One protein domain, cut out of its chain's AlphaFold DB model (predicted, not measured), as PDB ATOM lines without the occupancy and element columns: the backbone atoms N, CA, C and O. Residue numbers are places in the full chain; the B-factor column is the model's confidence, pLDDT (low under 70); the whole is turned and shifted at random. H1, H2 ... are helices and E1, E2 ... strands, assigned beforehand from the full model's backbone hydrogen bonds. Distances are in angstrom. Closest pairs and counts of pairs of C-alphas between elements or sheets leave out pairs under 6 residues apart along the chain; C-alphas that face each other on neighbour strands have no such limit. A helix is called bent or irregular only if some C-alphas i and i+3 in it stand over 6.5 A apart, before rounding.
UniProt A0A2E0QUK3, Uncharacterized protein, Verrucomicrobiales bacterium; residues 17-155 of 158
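AT A GLANCE: This is residues 17 to 155 of the 158 residues of an uncharacterized protein of Verrucomicrobiales bacterium (UniProt A0A2E0QUK3). A long helical arm, made by H1 and the first residues of H2, sticks out from a small body in which the rest of H2 crosses H3 and H4. The strand hairpin E1 E2 packs on H2 in that body, E2 being the strand nearer to it, and H5 packs on the other strand, E1, away from the other helices. The printed part has 139 residues, mostly helix, with five named helices and two named strands in the order H1, H2, H3, H4, E1, E2, H5; the sheet E1 - E2 is antiparallel. The whole is extended, with a radius of gyration of the C-alphas of 22.4 A and spans of 80 by 39 by 25 A, the length coming from the arm.

HOW THE PARTS SIT: H1, residues 17 to 33, is apart from H2, residues 37 to 65. Residues 46 to 53 of H2 touch H4, residues 109 to 118, about perpendicular at 76 degrees; the closest C-alphas are those of Ala 49 and Leu 115, 4.6 A apart. Residues 56 to 60 of H2 touch H3, residues 78 to 88, about perpendicular at 82 degrees, the closest C-alphas being those of Val 56 and Ala 83, 6.8 A apart. H3 and H4 touch at a steep tilt of 47 degrees, opposite ways, with the C-alphas of Val 79 and Ser 116 closest at 5.9 A. E1, residues 119 to 123, and E2, residues 128 to 132, form an antiparallel hairpin at 150 degrees; N 122 and O 129 are 2.8 A apart and N 131 and O 120 are 2.9 A apart, both within hydrogen-bond range. The closest C-alphas of H2 and E2 are those of Ala 57 and Ile 131, 5.8 A apart. The closest C-alphas of E1 and H5, residues 138 to 154, are those of Gln 122 and Ser 148, 6.9 A apart. H5 is apart from H1, H2, H3 and H4. Every O i to N i+4 pair is within hydrogen-bond range in H1, H2, H3 and H5, and 4 of 6 are in H4.

IN THESE COORDINATES: H1 begins at C-alpha 17 (238.518, 153.479, 201.068) and is 24.4 A long. H2 is 42.5 A long and ends at C-alpha 65 (202.376, 178.374, 140.435). H3 is 15.5 A long and H4 15.3 A; H4 is neither bent nor irregular, but only just: C-alphas 114 and 117 are 6.2 A apart. E1 is 13.1 A long and E2 13.4 A. H5 is 23.8 A long and ends at C-alpha 154 (183.779, 169.493, 142.512).

THE WHOLE: The two C-alphas farthest apart are those of Val 17 and Phe 155, at 82.0 A. Residues 17 to 44 stand free; without them the body spans 42 by 37 by 24 A. The printed part has no cut. The links from H2 to H3, 12 residues, and from H3 to H4, 20 residues, are long; in the latter, residues 90 to 91 pair antiparallel with residues 101 to 102. The mean pLDDT of the printed part is 83.3, and residues 35 to 39, 125 to 126 and 136 to 155 are under 70.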
ATOM      1  N   VAL A  17     239.891 153.023 200.786       92.31
ATOM      2  CA  VAL A  17     238.518 153.479 201.068       92.31
ATOM      3  C   VAL A  17     238.171 154.711 200.233       92.31
ATOM      4  O   VAL A  17     237.048 154.847 199.757       92.31
ATOM      5  N   GLU A  18     239.151 155.583 200.021       91.88
ATOM      6  CA  GLU A  18     239.005 156.815 199.252       91.88
ATOM      7  C   GLU A  18     238.763 156.504 197.772       91.88
ATOM      8  O   GLU A  18     237.842 157.043 197.167       91.88
ATOM      9  N   VAL A  19     239.486 155.534 197.210       93.19
ATOM     10  CA  VAL A  19     239.242 155.068 195.836       93.19
ATOM     11  C   VAL A  19     237.898 154.337 195.718       93.19
ATOM     12  O   VAL A  19     237.169 154.552 194.750       93.19
ATOM     13  N   LEU A  20     237.527 153.514 196.708       93.50
ATOM     14  CA  LEU A  20     236.263 152.765 196.709       93.50
ATOM     15  C   LEU A  20     235.033 153.676 196.710       93.50
ATOM     16  O   LEU A  20     234.080 153.426 195.970       93.50
ATOM     17  N   ILE A  21     235.043 154.738 197.517       94.75
ATOM     18  CA  ILE A  21     233.899 155.649 197.588       94.75
ATOM     19  C   ILE A  21     233.762 156.467 196.300       94.75
ATOM     20  O   ILE A  21     232.649 156.709 195.839       94.75
ATOM     21  N   VAL A  22     234.884 156.828 195.668       94.75
ATOM     22  CA  VAL A  22     234.896 157.587 194.412       94.75
ATOM     23  C   VAL A  22     234.269 156.774 193.283       94.75
ATOM     24  O   VAL A  22     233.369 157.272 192.605       94.75
ATOM     25  N   VAL A  23     234.669 155.510 193.107       94.75
ATOM     26  CA  VAL A  23     234.070 154.661 192.061       94.75
ATOM     27  C   VAL A  23     232.600 154.348 192.347       94.75
ATOM     28  O   VAL A  23     231.807 154.278 191.411       94.75
ATOM     29  N   ALA A  24     232.211 154.238 193.624       95.50
ATOM     30  CA  ALA A  24     230.815 154.056 194.013       95.50
ATOM     31  C   ALA A  24     229.951 155.271 193.634       95.50
ATOM     32  O   ALA A  24     228.894 155.108 193.025       95.50
ATOM     33  N   VAL A  25     230.408 156.493 193.927       95.56
ATOM     34  CA  VAL A  25     229.669 157.723 193.597       95.56
ATOM     35  C   VAL A  25     229.614 157.953 192.084       95.56
ATOM     36  O   VAL A  25     228.538 158.234 191.554       95.56
ATOM     37  N   ILE A  26     230.731 157.772 191.367       95.25
ATOM     38  CA  ILE A  26     230.761 157.892 189.899       95.25
ATOM     39  C   ILE A  26     229.814 156.867 189.258       95.25
ATOM     40  O   ILE A  26     229.085 157.218 188.333       95.25
ATOM     41  N   GLY A  27     229.763 155.635 189.780       94.19
ATOM     42  CA  GLY A  27     228.856 154.590 189.299       94.19
ATOM     43  C   GLY A  27     227.375 154.959 189.433       94.19
ATOM     44  O   GLY A  27     226.608 154.760 188.491       94.19
ATOM     45  N   VAL A  28     226.973 155.559 190.560       94.19
ATOM     46  CA  VAL A  28     225.589 156.024 190.775       94.19
ATOM     47  C   VAL A  28     225.240 157.184 189.838       94.19
ATOM     48  O   VAL A  28     224.184 157.163 189.206       94.19
ATOM     49  N   ILE A  29     226.130 158.176 189.705       93.38
ATOM     50  CA  ILE A  29     225.914 159.321 188.805       93.38
ATOM     51  C   ILE A  29     225.804 158.843 187.350       93.38
ATOM     52  O   ILE A  29     224.880 159.244 186.643       93.38
ATOM     53  N   ALA A  30     226.694 157.948 186.912       89.31
ATOM     54  CA  ALA A  30     226.677 157.400 185.559       89.31
ATOM     55  C   ALA A  30     225.383 156.620 185.265       89.31
ATOM     56  O   ALA A  30     224.809 156.774 184.188       89.31
ATOM     57  N   ALA A  31     224.880 155.841 186.228       88.50
ATOM     58  CA  ALA A  31     223.635 155.089 186.078       88.50
ATOM     59  C   ALA A  31     222.400 155.995 185.900       88.50
ATOM     60  O   ALA A  31     221.501 155.663 185.127       88.50
ATOM     61  N   LEU A  32     222.357 157.146 186.582       86.19
ATOM     62  CA  LEU A  32     221.243 158.099 186.487       86.19
ATOM     63  C   LEU A  32     221.332 159.034 185.275       86.19
ATOM     64  O   LEU A  32     220.305 159.533 184.825       86.19
ATOM     65  N   ALA A  33     222.534 159.289 184.753       78.75
ATOM     66  CA  ALA A  33     222.754 160.267 183.687       78.75
ATOM     67  C   ALA A  33     222.465 159.736 182.267       78.75
ATOM     68  O   ALA A  33     222.164 160.517 181.369       78.75
ATOM     69  N   ILE A  34     222.526 158.420 182.046       74.62
ATOM     70  CA  ILE A  34     222.394 157.799 180.713       74.62
ATOM     71  C   ILE A  34     220.950 157.643 180.154       74.62
ATOM     72  O   ILE A  34     220.809 157.604 178.929       74.62
ATOM     73  N   PRO A  35     219.851 157.548 180.935       68.81
ATOM     74  CA  PRO A  35     218.625 156.884 180.475       68.81
ATOM     75  C   PRO A  35     217.814 157.615 179.384       68.81
ATOM     76  O   PRO A  35     216.816 157.067 178.911       68.81
ATOM     77  N   THR A  36     218.187 158.824 178.957       66.31
ATOM     78  CA  THR A  36     217.260 159.730 178.247       66.31
ATOM     79  C   THR A  36     217.605 160.062 176.796       66.31
ATOM     80  O   THR A  36     216.897 160.855 176.183       66.31
ATOM     81  N   ILE A  37     218.628 159.447 176.198       66.56
ATOM     82  CA  ILE A  37     219.048 159.793 174.823       66.56
ATOM     83  C   ILE A  37     218.049 159.280 173.765       66.56
ATOM     84  O   ILE A  37     217.806 159.947 172.762       66.56
ATOM     85  N   SER A  38     217.406 158.131 173.997       65.94
ATOM     86  CA  SER A  38     216.559 157.486 172.977       65.94
ATOM     87  C   SER A  38     215.302 158.300 172.615       65.94
ATOM     88  O   SER A  38     215.034 158.545 171.441       65.94
ATOM     89  N   ARG A  39     214.568 158.808 173.617       67.31
ATOM     90  CA  ARG A  39     213.318 159.566 173.399       67.31
ATOM     91  C   ARG A  39     213.538 160.938 172.755       67.31
ATOM     92  O   ARG A  39     212.710 161.374 171.964       67.31
ATOM     93  N   ILE A  40     214.647 161.602 173.085       70.69
ATOM     94  CA  ILE A  40     215.000 162.919 172.528       70.69
ATOM     95  C   ILE A  40     215.334 162.796 171.037       70.69
ATOM     96  O   ILE A  40     214.965 163.657 170.237       70.69
ATOM     97  N   ASN A  41     215.994 161.706 170.647       78.38
ATOM     98  CA  ASN A  41     216.332 161.469 169.250       78.38
ATOM     99  C   ASN A  41     215.083 161.201 168.399       78.38
ATOM    100  O   ASN A  41     214.998 161.702 167.283       78.38
ATOM    101  N   GLU A  42     214.102 160.458 168.913       81.81
ATOM    102  CA  GLU A  42     212.877 160.162 168.161       81.81
ATOM    103  C   GLU A  42     212.010 161.410 167.931       81.81
ATOM    104  O   GLU A  42     211.549 161.645 166.814       81.81
ATOM    105  N   SER A  43     211.821 162.249 168.956       82.25
ATOM    106  CA  SER A  43     211.060 163.496 168.804       82.25
ATOM    107  C   SER A  43     211.748 164.482 167.859       82.25
ATOM    108  O   SER A  43     211.076 165.142 167.069       82.25
ATOM    109  N   SER A  44     213.082 164.548 167.899       83.62
ATOM    110  CA  SER A  44     213.868 165.401 167.002       83.62
ATOM    111  C   SER A  44     213.749 164.952 165.545       83.62
ATOM    112  O   SER A  44     213.558 165.790 164.671       83.62
ATOM    113  N   LYS A  45     213.786 163.639 165.277       86.69
ATOM    114  CA  LYS A  45     213.574 163.092 163.928       86.69
ATOM    115  C   LYS A  45     212.195 163.442 163.375       86.69
ATOM    116  O   LYS A  45     212.107 163.999 162.288       86.69
ATOM    117  N   LYS A  46     211.133 163.221 164.159       88.06
ATOM    118  CA  LYS A  46     209.758 163.579 163.764       88.06
ATOM    119  C   LYS A  46     209.617 165.071 163.460       88.06
ATOM    120  O   LYS A  46     209.009 165.443 162.461       88.06
ATOM    121  N   ALA A  47     210.209 165.929 164.290       89.00
ATOM    122  CA  ALA A  47     210.201 167.372 164.057       89.00
ATOM    123  C   ALA A  47     210.935 167.756 162.759       89.00
ATOM    124  O   ALA A  47     210.431 168.580 161.994       89.00
ATOM    125  N   SER A  48     212.089 167.140 162.484       91.19
ATOM    126  CA  SER A  48     212.832 167.341 161.236       91.19
ATOM    127  C   SER A  48     212.046 166.868 160.014       91.19
ATOM    128  O   SER A  48     211.953 167.605 159.034       91.19
ATOM    129  N   ALA A  49     211.428 165.688 160.078       91.38
ATOM    130  CA  ALA A  49     210.608 165.145 158.999       91.38
ATOM    131  C   ALA A  49     209.417 166.061 158.672       91.38
ATOM    132  O   ALA A  49     209.181 166.377 157.506       91.38
ATOM    133  N   LEU A  50     208.741 166.586 159.698       91.38
ATOM    134  CA  LEU A  50     207.652 167.552 159.545       91.38
ATOM    135  C   LEU A  50     208.110 168.839 158.843       91.38
ATOM    136  O   LEU A  50     207.454 169.319 157.918       91.38
ATOM    137  N   ALA A  51     209.238 169.403 159.278       91.19
ATOM    138  CA  ALA A  51     209.794 170.619 158.691       91.19
ATOM    139  C   ALA A  51     210.224 170.396 157.231       91.19
ATOM    140  O   ALA A  51     209.943 171.227 156.365       91.19
ATOM    141  N   ASN A  52     210.849 169.253 156.947       93.56
ATOM    142  CA  ASN A  52     211.255 168.865 155.600       93.56
ATOM    143  C   ASN A  52     210.041 168.688 154.680       93.56
ATOM    144  O   ASN A  52     210.030 169.262 153.593       93.56
ATOM    145  N   ALA A  53     208.993 167.992 155.131       92.12
ATOM    146  CA  ALA A  53     207.746 167.839 154.384       92.12
ATOM    147  C   ALA A  53     207.112 169.199 154.044       92.12
ATOM    148  O   ALA A  53     206.750 169.453 152.897       92.12
ATOM    149  N   GLN A  54     207.056 170.126 155.006       91.69
ATOM    150  CA  GLN A  54     206.553 171.480 154.753       91.69
ATOM    151  C   GLN A  54     207.390 172.237 153.719       91.69
ATOM    152  O   GLN A  54     206.830 172.951 152.888       91.69
ATOM    153  N   ASN A  55     208.716 172.118 153.768       93.31
ATOM    154  CA  ASN A  55     209.600 172.775 152.806       93.31
ATOM    155  C   ASN A  55     209.418 172.200 151.396       93.31
ATOM    156  O   ASN A  55     209.327 172.965 150.436       93.31
ATOM    157  N   VAL A  56     209.291 170.875 151.286       93.00
ATOM    158  CA  VAL A  56     208.999 170.174 150.030       93.00
ATOM    159  C   VAL A  56     207.658 170.627 149.450       93.00
ATOM    160  O   VAL A  56     207.608 171.033 148.292       93.00
ATOM    161  N   ALA A  57     206.591 170.649 150.253       91.25
ATOM    162  CA  ALA A  57     205.272 171.083 149.794       91.25
ATOM    163  C   ALA A  57     205.253 172.565 149.374       91.25
ATOM    164  O   ALA A  57     204.641 172.914 148.368       91.25
ATOM    165  N   LYS A  58     205.959 173.446 150.097       90.88
ATOM    166  CA  LYS A  58     206.089 174.869 149.730       90.88
ATOM    167  C   LYS A  58     206.798 175.055 148.393       90.88
ATOM    168  O   LYS A  58     206.335 175.847 147.575       90.88
ATOM    169  N   LEU A  59     207.907 174.347 148.177       91.12
ATOM    170  CA  LEU A  59     208.624 174.411 146.906       91.12
ATOM    171  C   LEU A  59     207.766 173.847 145.768       91.12
ATOM    172  O   LEU A  59     207.685 174.457 144.706       91.12
ATOM    173  N   SER A  60     207.099 172.718 146.008       90.81
ATOM    174  CA  SER A  60     206.188 172.112 145.041       90.81
ATOM    175  C   SER A  60     205.069 173.075 144.632       90.81
ATOM    176  O   SER A  60     204.891 173.346 143.447       90.81
ATOM    177  N   ALA A  61     204.396 173.703 145.601       88.44
ATOM    178  CA  ALA A  61     203.359 174.697 145.333       88.44
ATOM    179  C   ALA A  61     203.891 175.918 144.557       88.44
ATOM    180  O   ALA A  61     203.207 176.436 143.675       88.44
ATOM    181  N   ALA A  62     205.119 176.363 144.847       88.31
ATOM    182  CA  ALA A  62     205.762 177.433 144.088       88.31
ATOM    183  C   ALA A  62     206.013 177.018 142.627       88.31
ATOM    184  O   ALA A  62     205.681 177.776 141.719       88.31
ATOM    185  N   LEU A  63     206.526 175.809 142.383       88.12
ATOM    186  CA  LEU A  63     206.740 175.278 141.029       88.12
ATOM    187  C   LEU A  63     205.434 175.151 140.238       88.12
ATOM    188  O   LEU A  63     205.384 175.593 139.091       88.12
ATOM    189  N   SER A  64     204.370 174.635 140.856       87.38
ATOM    190  CA  SER A  64     203.041 174.578 140.234       87.38
ATOM    191  C   SER A  64     202.496 175.971 139.912       87.38
ATOM    192  O   SER A  64     201.923 176.176 138.848       87.38
ATOM    193  N   SER A  65     202.761 176.985 140.749       85.06
ATOM    194  CA  SER A  65     202.376 178.374 140.435       85.06
ATOM    195  C   SER A  65     203.097 178.958 139.211       85.06
ATOM    196  O   SER A  65     202.598 179.897 138.590       85.06
ATOM    197  N   PHE A  66     204.245 178.383 138.840       86.00
ATOM    198  CA  PHE A  66     204.974 178.698 137.611       86.00
ATOM    199  C   PHE A  66     204.607 177.777 136.435       86.00
ATOM    200  O   PHE A  66     205.250 177.855 135.391       86.00
ATOM    201  N   GLY A  67     203.608 176.899 136.586       84.31
ATOM    202  CA  GLY A  67     203.190 175.951 135.549       84.31
ATOM    203  C   GLY A  67     204.175 174.800 135.324       84.31
ATOM    204  O   GLY A  67     204.163 174.164 134.272       84.31
ATOM    205  N   VAL A  68     205.064 174.532 136.286       86.69
ATOM    206  CA  VAL A  68     206.094 173.497 136.154       86.69
ATOM    207  C   VAL A  68     205.576 172.165 136.689       86.69
ATOM    208  O   VAL A  68     205.532 171.931 137.901       86.69
ATOM    209  N   ALA A  69     205.258 171.249 135.772       87.75
ATOM    210  CA  ALA A  69     204.927 169.870 136.109       87.75
ATOM    211  C   ALA A  69     206.163 169.142 136.669       87.75
ATOM    212  O   ALA A  69     207.130 168.882 135.954       87.75
ATOM    213  N   HIS A  70     206.132 168.818 137.961       90.19
ATOM    214  CA  HIS A  70     207.257 168.198 138.673       90.19
ATOM    215  C   HIS A  70     206.833 167.066 139.622       90.19
ATOM    216  O   HIS A  70     207.683 166.304 140.081       90.19
ATOM    217  N   VAL A  71     205.538 166.953 139.934       91.69
ATOM    218  CA  VAL A  71     205.006 165.900 140.801       91.69
ATOM    219  C   VAL A  71     204.949 164.589 140.022       91.69
ATOM    220  O   VAL A  71     204.359 164.509 138.945       91.69
ATOM    221  N   ILE A  72     205.591 163.560 140.568       91.19
ATOM    222  CA  ILE A  72     205.671 162.222 139.986       91.19
ATOM    223  C   ILE A  72     204.540 161.378 140.582       91.19
ATOM    224  O   ILE A  72     204.462 161.287 141.803       91.19
ATOM    225  N   PRO A  73     203.679 160.740 139.769       89.19
ATOM    226  CA  PRO A  73     202.568 159.934 140.274       89.19
ATOM    227  C   PRO A  73     203.050 158.697 141.041       89.19
ATOM    228  O   PRO A  73     204.158 158.199 140.819       89.19
ATOM    229  N   ASP A  74     202.185 158.134 141.889       88.50
ATOM    230  CA  ASP A  74     202.514 156.967 142.727       88.50
ATOM    231  C   ASP A  74     202.936 155.744 141.906       88.50
ATOM    232  O   ASP A  74     203.804 154.977 142.318       88.50
ATOM    233  N   SER A  75     202.401 155.601 140.690       87.00
ATOM    234  CA  SER A  75     202.792 154.550 139.741       87.00
ATOM    235  C   SER A  75     204.251 154.642 139.270       87.00
ATOM    236  O   SER A  75     204.782 153.665 138.742       87.00
ATOM    237  N   MET A  76     204.901 155.793 139.457       89.12
ATOM    238  CA  MET A  76     206.281 156.081 139.052       89.12
ATOM    239  C   MET A  76     207.194 156.422 140.245       89.12
ATOM    240  O   MET A  76     208.292 156.938 140.048       89.12
ATOM    241  N   GLY A  77     206.766 156.120 141.475       88.62
ATOM    242  CA  GLY A  77     207.541 156.353 142.701       88.62
ATOM    243  C   GLY A  77     207.044 157.512 143.570       88.62
ATOM    244  O   GLY A  77     207.618 157.755 144.631       88.62
ATOM    245  N   GLY A  78     205.979 158.199 143.150       91.69
ATOM    246  CA  GLY A  78     205.169 159.056 144.012       91.69
ATOM    247  C   GLY A  78     205.935 160.176 144.709       91.69
ATOM    248  O   GLY A  78     206.821 160.838 144.153       91.69
ATOM    249  N   VAL A  79     205.582 160.369 145.976       91.88
ATOM    250  CA  VAL A  79     206.140 161.393 146.863       91.88
ATOM    251  C   VAL A  79     207.662 161.301 146.968       91.88
ATOM    252  O   VAL A  79     208.344 162.320 146.870       91.88
ATOM    253  N   GLU A  80     208.220 160.100 147.137       93.94
ATOM    254  CA  GLU A  80     209.668 159.932 147.309       93.94
ATOM    255  C   GLU A  80     210.435 160.299 146.037       93.94
ATOM    256  O   GLU A  80     211.449 160.997 146.100       93.94
ATOM    257  N   ALA A  81     209.941 159.870 144.872       93.88
ATOM    258  CA  ALA A  81     210.533 160.238 143.591       93.88
ATOM    259  C   ALA A  81     210.439 161.754 143.357       93.88
ATOM    260  O   ALA A  81     211.417 162.378 142.944       93.88
ATOM    261  N   THR A  82     209.298 162.359 143.699       93.56
ATOM    262  CA  THR A  82     209.099 163.813 143.627       93.56
ATOM    263  C   THR A  82     210.088 164.552 144.532       93.56
ATOM    264  O   THR A  82     210.751 165.488 144.093       93.56
ATOM    265  N   ALA A  83     210.263 164.112 145.779       93.75
ATOM    266  CA  ALA A  83     211.207 164.716 146.717       93.75
ATOM    267  C   ALA A  83     212.668 164.585 146.246       93.75
ATOM    268  O   ALA A  83     213.447 165.528 146.386       93.75
ATOM    269  N   ARG A  84     213.040 163.453 145.631       94.44
ATOM    270  CA  ARG A  84     214.363 163.265 145.008       94.44
ATOM    271  C   ARG A  84     214.581 164.230 143.845       94.44
ATOM    272  O   ARG A  84     215.641 164.845 143.769       94.44
ATOM    273  N   LEU A  85     213.575 164.408 142.994       92.94
ATOM    274  CA  LEU A  85     213.613 165.363 141.889       92.94
ATOM    275  C   LEU A  85     213.736 166.808 142.399       92.94
ATOM    276  O   LEU A  85     214.530 167.580 141.871       92.94
ATOM    277  N   LEU A  86     213.033 167.166 143.475       93.19
ATOM    278  CA  LEU A  86     213.145 168.486 144.107       93.19
ATOM    279  C   LEU A  86     214.499 168.709 144.794       93.19
ATOM    280  O   LEU A  86     214.990 169.836 144.830       93.19
ATOM    281  N   ARG A  87     215.134 167.653 145.302       94.19
ATOM    282  CA  ARG A  87     216.521 167.710 145.776       94.19
ATOM    283  C   ARG A  87     217.503 167.930 144.627       94.19
ATOM    284  O   ARG A  87     218.402 168.752 144.743       94.19
ATOM    285  N   GLU A  88     217.350 167.196 143.528       91.62
ATOM    286  CA  GLU A  88     218.199 167.355 142.338       91.62
ATOM    287  C   GLU A  88     218.006 168.724 141.683       91.62
ATOM    288  O   GLU A  88     218.964 169.302 141.166       91.62
ATOM    289  N   GLY A  89     216.793 169.260 141.788       91.19
ATOM    290  CA  GLY A  89     216.387 170.605 141.434       91.19
ATOM    291  C   GLY A  89     215.696 170.700 140.083       91.19
ATOM    292  O   GLY A  89     216.068 170.043 139.112       91.19
ATOM    293  N   VAL A  90     214.710 171.586 140.025       91.25
ATOM    294  CA  VAL A  90     213.811 171.766 138.886       91.25
ATOM    295  C   VAL A  90     214.039 173.138 138.280       91.25
ATOM    296  O   VAL A  90     214.129 174.132 138.998       91.25
ATOM    297  N   VAL A  91     214.149 173.187 136.955       89.44
ATOM    298  CA  VAL A  91     214.301 174.442 136.217       89.44
ATOM    299  C   VAL A  91     212.926 174.989 135.871       89.44
ATOM    300  O   VAL A  91     212.085 174.270 135.333       89.44
ATOM    301  N   ILE A  92     212.714 176.271 136.150       87.12
ATOM    302  CA  ILE A  92     211.494 176.975 135.774       87.12
ATOM    303  C   ILE A  92     211.496 177.177 134.258       87.12
ATOM    304  O   ILE A  92     212.412 177.780 133.695       87.12
ATOM    305  N   THR A  93     210.475 176.659 133.585       84.31
ATOM    306  CA  THR A  93     210.367 176.695 132.121       84.31
ATOM    307  C   THR A  93     209.579 177.895 131.608       84.31
ATOM    308  O   THR A  93     209.764 178.285 130.459       84.31
ATOM    309  N   GLU A  94     208.760 178.530 132.450       80.62
ATOM    310  CA  GLU A  94     207.840 179.598 132.049       80.62
ATOM    311  C   GLU A  94     207.832 180.781 133.032       80.62
ATOM    312  O   GLU A  94     208.180 180.654 134.205       80.62
ATOM    313  N   GLY A  95     207.425 181.957 132.547       81.00
ATOM    314  CA  GLY A  95     207.263 183.157 133.367       81.00
ATOM    315  C   GLY A  95     208.545 183.978 133.606       81.00
ATOM    316  O   GLY A  95     209.565 183.798 132.946       81.00
ATOM    317  N   PRO A  96     208.506 184.954 134.532       81.19
ATOM    318  CA  PRO A  96     209.604 185.903 134.744       81.19
ATOM    319  C   PRO A  96     210.860 185.280 135.373       81.19
ATOM    320  O   PRO A  96     211.906 185.923 135.376       81.19
ATOM    321  N   MET A  97     210.760 184.055 135.896       85.62
ATOM    322  CA  MET A  97     211.861 183.307 136.517       85.62
ATOM    323  C   MET A  97     212.379 182.163 135.625       85.62
ATOM    324  O   MET A  97     213.081 181.275 136.105       85.62
ATOM    325  N   THR A  98     212.043 182.153 134.328       89.12
ATOM    326  CA  THR A  98     212.514 181.120 133.391       89.12
ATOM    327  C   THR A  98     214.039 180.974 133.418       89.12
ATOM    328  O   THR A  98     214.780 181.952 133.318       89.12
ATOM    329  N   GLY A  99     214.504 179.725 133.489       87.12
ATOM    330  CA  GLY A  99     215.920 179.356 133.525       87.12
ATOM    331  C   GLY A  99     216.511 179.269 134.933       87.12
ATOM    332  O   GLY A  99     217.627 178.770 135.086       87.12
ATOM    333  N   GLU A 100     215.779 179.699 135.961       90.56
ATOM    334  CA  GLU A 100     216.197 179.538 137.351       90.56
ATOM    335  C   GLU A 100     215.948 178.106 137.838       90.56
ATOM    336  O   GLU A 100     214.926 177.492 137.528       90.56
ATOM    337  N   LYS A 101     216.906 177.563 138.597       89.19
ATOM    338  CA  LYS A 101     216.821 176.234 139.204       89.19
ATOM    339  C   LYS A 101     216.427 176.377 140.667       89.19
ATOM    340  O   LYS A 101     217.156 177.003 141.433       89.19
ATOM    341  N   MET A 102     215.336 175.735 141.064       89.81
ATOM    342  CA  MET A 102     214.943 175.628 142.465       89.81
ATOM    343  C   MET A 102     215.215 174.215 142.980       89.81
ATOM    344  O   MET A 102     214.795 173.239 142.358       89.81
ATOM    345  N   SER A 103     215.923 174.099 144.104       91.44
ATOM    346  CA  SER A 103     216.258 172.816 144.728       91.44
ATOM    347  C   SER A 103     216.184 172.859 146.252       91.44
ATOM    348  O   SER A 103     216.255 173.920 146.875       91.44
ATOM    349  N   LEU A 104     216.054 171.677 146.859       88.38
ATOM    350  CA  LEU A 104     216.193 171.453 148.300       88.38
ATOM    351  C   LEU A 104     217.420 170.580 148.574       88.38
ATOM    352  O   LEU A 104     217.315 169.373 148.786       88.38
ATOM    353  N   ASP A 105     218.591 171.213 148.596       83.25
ATOM    354  CA  ASP A 105     219.886 170.524 148.698       83.25
ATOM    355  C   ASP A 105     220.107 169.809 150.045       83.25
ATOM    356  O   ASP A 105     220.938 168.910 150.149       83.25
ATOM    357  N   ALA A 106     219.365 170.190 151.088       79.44
ATOM    358  CA  ALA A 106     219.537 169.673 152.447       79.44
ATOM    359  C   ALA A 106     218.797 168.345 152.730       79.44
ATOM    360  O   ALA A 106     218.744 167.923 153.884       79.44
ATOM    361  N   LEU A 107     218.206 167.700 151.717       87.12
ATOM    362  CA  LEU A 107     217.451 166.452 151.875       87.12
ATOM    363  C   LEU A 107     218.334 165.221 151.623       87.12
ATOM    364  O   LEU A 107     218.772 164.972 150.500       87.12
ATOM    365  N   ASP A 108     218.564 164.401 152.642       90.44
ATOM    366  CA  ASP A 108     219.184 163.082 152.501       90.44
ATOM    367  C   ASP A 108     218.132 161.977 152.286       90.44
ATOM    368  O   ASP A 108     216.934 162.172 152.484       90.44
ATOM    369  N   ASP A 109     218.569 160.799 151.828       89.56
ATOM    370  CA  ASP A 109     217.653 159.694 151.506       89.56
ATOM    371  C   ASP A 109     216.792 159.231 152.701       89.56
ATOM    372  O   ASP A 109     215.597 159.014 152.499       89.56
ATOM    373  N   PRO A 110     217.325 159.116 153.936       90.12
ATOM    374  CA  PRO A 110     216.503 158.812 155.102       90.12
ATOM    375  C   PRO A 110     215.431 159.873 155.365       90.12
ATOM    376  O   PRO A 110     214.285 159.514 155.627       90.12
ATOM    377  N   ALA A 111     215.761 161.166 155.242       90.44
ATOM    378  CA  ALA A 111     214.772 162.224 155.423       90.44
ATOM    379  C   ALA A 111     213.659 162.161 154.376       90.44
ATOM    380  O   ALA A 111     212.527 162.481 154.719       90.44
ATOM    381  N   ILE A 112     213.952 161.742 153.138       92.69
ATOM    382  CA  ILE A 112     212.946 161.576 152.075       92.69
ATOM    383  C   ILE A 112     211.915 160.504 152.448       92.69
ATOM    384  O   ILE A 112     210.720 160.713 152.254       92.69
ATOM    385  N   THR A 113     212.359 159.384 153.016       92.31
ATOM    386  CA  THR A 113     211.442 158.338 153.488       92.31
ATOM    387  C   THR A 113     210.672 158.775 154.736       92.31
ATOM    388  O   THR A 113     209.501 158.451 154.872       92.31
ATOM    389  N   GLU A 114     211.284 159.537 155.647       91.38
ATOM    390  CA  GLU A 114     210.585 160.024 156.847       91.38
ATOM    391  C   GLU A 114     209.557 161.125 156.525       91.38
ATOM    392  O   GLU A 114     208.486 161.170 157.126       91.38
ATOM    393  N   LEU A 115     209.849 162.023 155.579       90.81
ATOM    394  CA  LEU A 115     208.928 163.099 155.196       90.81
ATOM    395  C   LEU A 115     207.766 162.609 154.326       90.81
ATOM    396  O   LEU A 115     206.743 163.294 154.270       90.81
ATOM    397  N   SER A 116     207.910 161.463 153.645       89.88
ATOM    398  CA  SER A 116     206.876 160.953 152.738       89.88
ATOM    399  C   SER A 116     205.602 160.537 153.474       89.88
ATOM    400  O   SER A 116     204.528 160.591 152.891       89.88
ATOM    401  N   GLU A 117     205.693 160.240 154.774       88.88
ATOM    402  CA  GLU A 117     204.537 159.993 155.648       88.88
ATOM    403  C   GLU A 117     203.639 161.235 155.818       88.88
ATOM    404  O   GLU A 117     202.443 161.113 156.077       88.88
ATOM    405  N   TYR A 118     204.197 162.438 155.650       89.19
ATOM    406  CA  TYR A 118     203.492 163.715 155.825       89.19
ATOM    407  C   TYR A 118     203.124 164.389 154.504       89.19
ATOM    408  O   TYR A 118     202.758 165.568 154.489       89.19
ATOM    409  N   LEU A 119     203.256 163.676 153.391       89.75
ATOM    410  CA  LEU A 119     202.957 164.182 152.063       89.75
ATOM    411  C   LEU A 119     202.028 163.216 151.333       89.75
ATOM    412  O   LEU A 119     202.157 162.005 151.457       89.75
ATOM    413  N   ASP A 120     201.111 163.762 150.546       88.50
ATOM    414  CA  ASP A 120     200.223 162.975 149.687       88.50
ATOM    415  C   ASP A 120     200.118 163.641 148.317       88.50
ATOM    416  O   ASP A 120     200.327 164.853 148.179       88.50
ATOM    417  N   ILE A 121     199.806 162.844 147.301       87.38
ATOM    418  CA  ILE A 121     199.596 163.341 145.944       87.38
ATOM    419  C   ILE A 121     198.099 163.459 145.710       87.38
ATOM    420  O   ILE A 121     197.365 162.471 145.715       87.38
ATOM    421  N   GLN A 122     197.647 164.682 145.457       84.00
ATOM    422  CA  GLN A 122     196.305 164.921 144.956       84.00
ATOM    423  C   GLN A 122     196.300 164.820 143.438       84.00
ATOM    424  O   GLN A 122     197.013 165.546 142.741       84.00
ATOM    425  N   TYR A 123     195.451 163.930 142.941       81.25
ATOM    426  CA  TYR A 123     195.206 163.753 141.521       81.25
ATOM    427  C   TYR A 123     194.095 164.713 141.096       81.25
ATOM    428  O   TYR A 123     192.920 164.474 141.375       81.25
ATOM    429  N   GLY A 124     194.476 165.825 140.468       72.75
ATOM    430  CA  GLY A 124     193.543 166.732 139.807       72.75
ATOM    431  C   GLY A 124     193.256 166.312 138.364       72.75
ATOM    432  O   GLY A 124     193.916 165.443 137.800       72.75
ATOM    433  N   GLU A 125     192.288 166.980 137.740       68.06
ATOM    434  CA  GLU A 125     191.873 166.735 136.347       68.06
ATOM    435  C   GLU A 125     192.954 167.080 135.308       68.06
ATOM    436  O   GLU A 125     192.919 166.594 134.180       68.06
ATOM    437  N   SER A 126     193.907 167.955 135.645       68.38
ATOM    438  CA  SER A 126     194.943 168.421 134.705       68.38
ATOM    439  C   SER A 126     196.339 168.557 135.313       68.38
ATOM    440  O   SER A 126     197.307 168.657 134.564       68.38
ATOM    441  N   GLU A 127     196.469 168.515 136.641       74.81
ATOM    442  CA  GLU A 127     197.756 168.618 137.327       74.81
ATOM    443  C   GLU A 127     197.772 167.740 138.585       74.81
ATOM    444  O   GLU A 127     196.746 167.528 139.239       74.81
ATOM    445  N   LEU A 128     198.954 167.220 138.910       84.19
ATOM    446  CA  LEU A 128     199.225 166.527 140.163       84.19
ATOM    447  C   LEU A 128     199.755 167.541 141.171       84.19
ATOM    448  O   LEU A 128     200.720 168.245 140.881       84.19
ATOM    449  N   MET A 129     199.165 167.581 142.361       84.38
ATOM    450  CA  MET A 129     199.616 168.474 143.427       84.38
ATOM    451  C   MET A 129     200.156 167.678 144.604       84.38
ATOM    452  O   MET A 129     199.502 166.761 145.097       84.38
ATOM    453  N   LEU A 130     201.330 168.065 145.091       87.38
ATOM    454  CA  LEU A 130     201.893 167.516 146.315       87.38
ATOM    455  C   LEU A 130     201.392 168.335 147.506       87.38
ATOM    456  O   LEU A 130     201.624 169.544 147.580       87.38
ATOM    457  N   ILE A 131     200.717 167.686 148.449       87.31
ATOM    458  CA  ILE A 131     200.153 168.348 149.626       87.31
ATOM    459  C   ILE A 131     200.817 167.890 150.909       87.31
ATOM    460  O   ILE A 131     201.233 166.745 151.043       87.31
ATOM    461  N   PHE A 132     200.869 168.800 151.876       88.56
ATOM    462  CA  PHE A 132     201.314 168.500 153.225       88.56
ATOM    463  C   PHE A 132     200.138 168.067 154.101       88.56
ATOM    464  O   PHE A 132     199.169 168.816 154.258       88.56
ATOM    465  N   ILE A 133     200.256 166.886 154.703       85.19
ATOM    466  CA  ILE A 133     199.310 166.351 155.677       85.19
ATOM    467  C   ILE A 133     199.976 166.397 157.058       85.19
ATOM    468  O   ILE A 133     200.904 165.629 157.323       85.19
ATOM    469  N   PRO A 134     199.542 167.298 157.958       78.19
ATOM    470  CA  PRO A 134     200.086 167.337 159.305       78.19
ATOM    471  C   PRO A 134     199.711 166.064 160.080       78.19
ATOM    472  O   PRO A 134     198.645 165.491 159.844       78.19
ATOM    473  N   PRO A 135     200.537 165.648 161.056       78.12
ATOM    474  CA  PRO A 135     200.194 164.554 161.948       78.12
ATOM    475  C   PRO A 135     198.900 164.896 162.697       78.12
ATOM    476  O   PRO A 135     198.817 165.915 163.385       78.12
ATOM    477  N   GLY A 136     197.897 164.038 162.552       69.75
ATOM    478  CA  GLY A 136     196.585 164.163 163.176       69.75
ATOM    479  C   GLY A 136     195.951 162.787 163.358       69.75
ATOM    480  O   GLY A 136     196.470 161.792 162.853       69.75
ATOM    481  N   ASP A 137     194.843 162.719 164.094       65.31
ATOM    482  CA  ASP A 137     194.114 161.461 164.257       65.31
ATOM    483  C   ASP A 137     193.692 160.901 162.892       65.31
ATOM    484  O   ASP A 137     193.403 161.658 161.961       65.31
ATOM    485  N   LEU A 138     193.640 159.571 162.775       61.94
ATOM    486  CA  LEU A 138     193.350 158.873 161.515       61.94
ATOM    487  C   LEU A 138     192.077 159.392 160.836       61.94
ATOM    488  O   LEU A 138     192.049 159.495 159.617       61.94
ATOM    489  N   GLU A 139     191.060 159.790 161.605       67.56
ATOM    490  CA  GLU A 139     189.838 160.393 161.061       67.56
ATOM    491  C   GLU A 139     190.074 161.752 160.399       67.56
ATOM    492  O   GLU A 139     189.464 162.043 159.379       67.56
ATOM    493  N   THR A 140     190.990 162.567 160.929       65.00
ATOM    494  CA  THR A 140     191.370 163.845 160.309       65.00
ATOM    495  C   THR A 140     192.133 163.597 159.013       65.00
ATOM    496  O   THR A 140     191.893 164.280 158.024       65.00
ATOM    497  N   ILE A 141     193.013 162.593 158.992       64.25
ATOM    498  CA  ILE A 141     193.763 162.214 157.788       64.25
ATOM    499  C   ILE A 141     192.806 161.669 156.718       64.25
ATOM    500  O   ILE A 141     192.825 162.150 155.591       64.25
ATOM    501  N   LEU A 142     191.928 160.723 157.066       66.94
ATOM    502  CA  LEU A 142     190.901 160.183 156.167       66.94
ATOM    503  C   LEU A 142     189.960 161.280 155.657       66.94
ATOM    504  O   LEU A 142     189.718 161.358 154.457       66.94
ATOM    505  N   PHE A 143     189.509 162.176 156.535       69.12
ATOM    506  CA  PHE A 143     188.683 163.316 156.155       69.12
ATOM    507  C   PHE A 143     189.403 164.259 155.190       69.12
ATOM    508  O   PHE A 143     188.818 164.665 154.194       69.12
ATOM    509  N   LEU A 144     190.670 164.603 155.438       65.56
ATOM    510  CA  LEU A 144     191.436 165.464 154.532       65.56
ATOM    511  C   LEU A 144     191.669 164.800 153.168       65.56
ATOM    512  O   LEU A 144     191.622 165.496 152.154       65.56
ATOM    513  N   ARG A 145     191.856 163.475 153.128       65.19
ATOM    514  CA  ARG A 145     191.968 162.709 151.876       65.19
ATOM    515  C   ARG A 145     190.647 162.670 151.106       65.19
ATOM    516  O   ARG A 145     190.644 162.938 149.908       65.19
ATOM    517  N   ASP A 146     189.526 162.438 151.785       66.81
ATOM    518  CA  ASP A 146     188.197 162.458 151.160       66.81
ATOM    519  C   ASP A 146     187.788 163.866 150.708       66.81
ATOM    520  O   ASP A 146     187.254 164.033 149.615       66.81
ATOM    521  N   VAL A 147     188.059 164.903 151.506       62.84
ATOM    522  CA  VAL A 147     187.773 166.299 151.137       62.84
ATOM    523  C   VAL A 147     188.639 166.733 149.962       62.84
ATOM    524  O   VAL A 147     188.133 167.392 149.061       62.84
ATOM    525  N   SER A 148     189.910 166.343 149.938       60.94
ATOM    526  CA  SER A 148     190.785 166.544 148.785       60.94
ATOM    527  C   SER A 148     190.219 165.888 147.520       60.94
ATOM    528  O   SER A 148     190.047 166.572 146.510       60.94
ATOM    529  N   ALA A 149     189.867 164.602 147.590       58.47
ATOM    530  CA  ALA A 149     189.261 163.884 146.473       58.47
ATOM    531  C   ALA A 149     187.929 164.526 146.046       58.47
ATOM    532  O   ALA A 149     187.642 164.653 144.857       58.47
ATOM    533  N   MET A 150     187.132 165.009 147.002       50.47
ATOM    534  CA  MET A 150     185.866 165.691 146.739       50.47
ATOM    535  C   MET A 150     186.068 167.074 146.103       50.47
ATOM    536  O   MET A 150     185.317 167.431 145.202       50.47
ATOM    537  N   PHE A 151     187.085 167.847 146.497       48.50
ATOM    538  CA  PHE A 151     187.417 169.126 145.855       48.50
ATOM    539  C   PHE A 151     187.940 168.939 144.427       48.50
ATOM    540  O   PHE A 151     187.547 169.710 143.550       48.50
ATOM    541  N   ALA A 152     188.746 167.901 144.179       48.41
ATOM    542  CA  ALA A 152     189.200 167.538 142.836       48.41
ATOM    543  C   ALA A 152     188.023 167.195 141.898       48.41
ATOM    544  O   ALA A 152     188.046 167.561 140.727       48.41
ATOM    545  N   VAL A 153     186.959 166.577 142.427       49.41
ATOM    546  CA  VAL A 153     185.733 166.248 141.673       49.41
ATOM    547  C   VAL A 153     184.782 167.447 141.522       49.41
ATOM    548  O   VAL A 153     184.065 167.546 140.527       49.41
ATOM    549  N   VAL A 154     184.738 168.368 142.493       45.09
ATOM    550  CA  VAL A 154     183.779 169.493 142.512       45.09
ATOM    551  C   VAL A 154     184.267 170.716 141.719       45.09
ATOM    552  O   VAL A 154     183.434 171.475 141.221       45.09
ATOM    553  N   PHE A 155     185.578 170.900 141.535       40.47
ATOM    554  CA  PHE A 155     186.134 171.995 140.726       40.47
ATOM    555  C   PHE A 155     187.109 171.494 139.648       40.47
ATOM    556  O   PHE A 155     188.314 171.734 139.744       40.47
TER     557      PHE A 155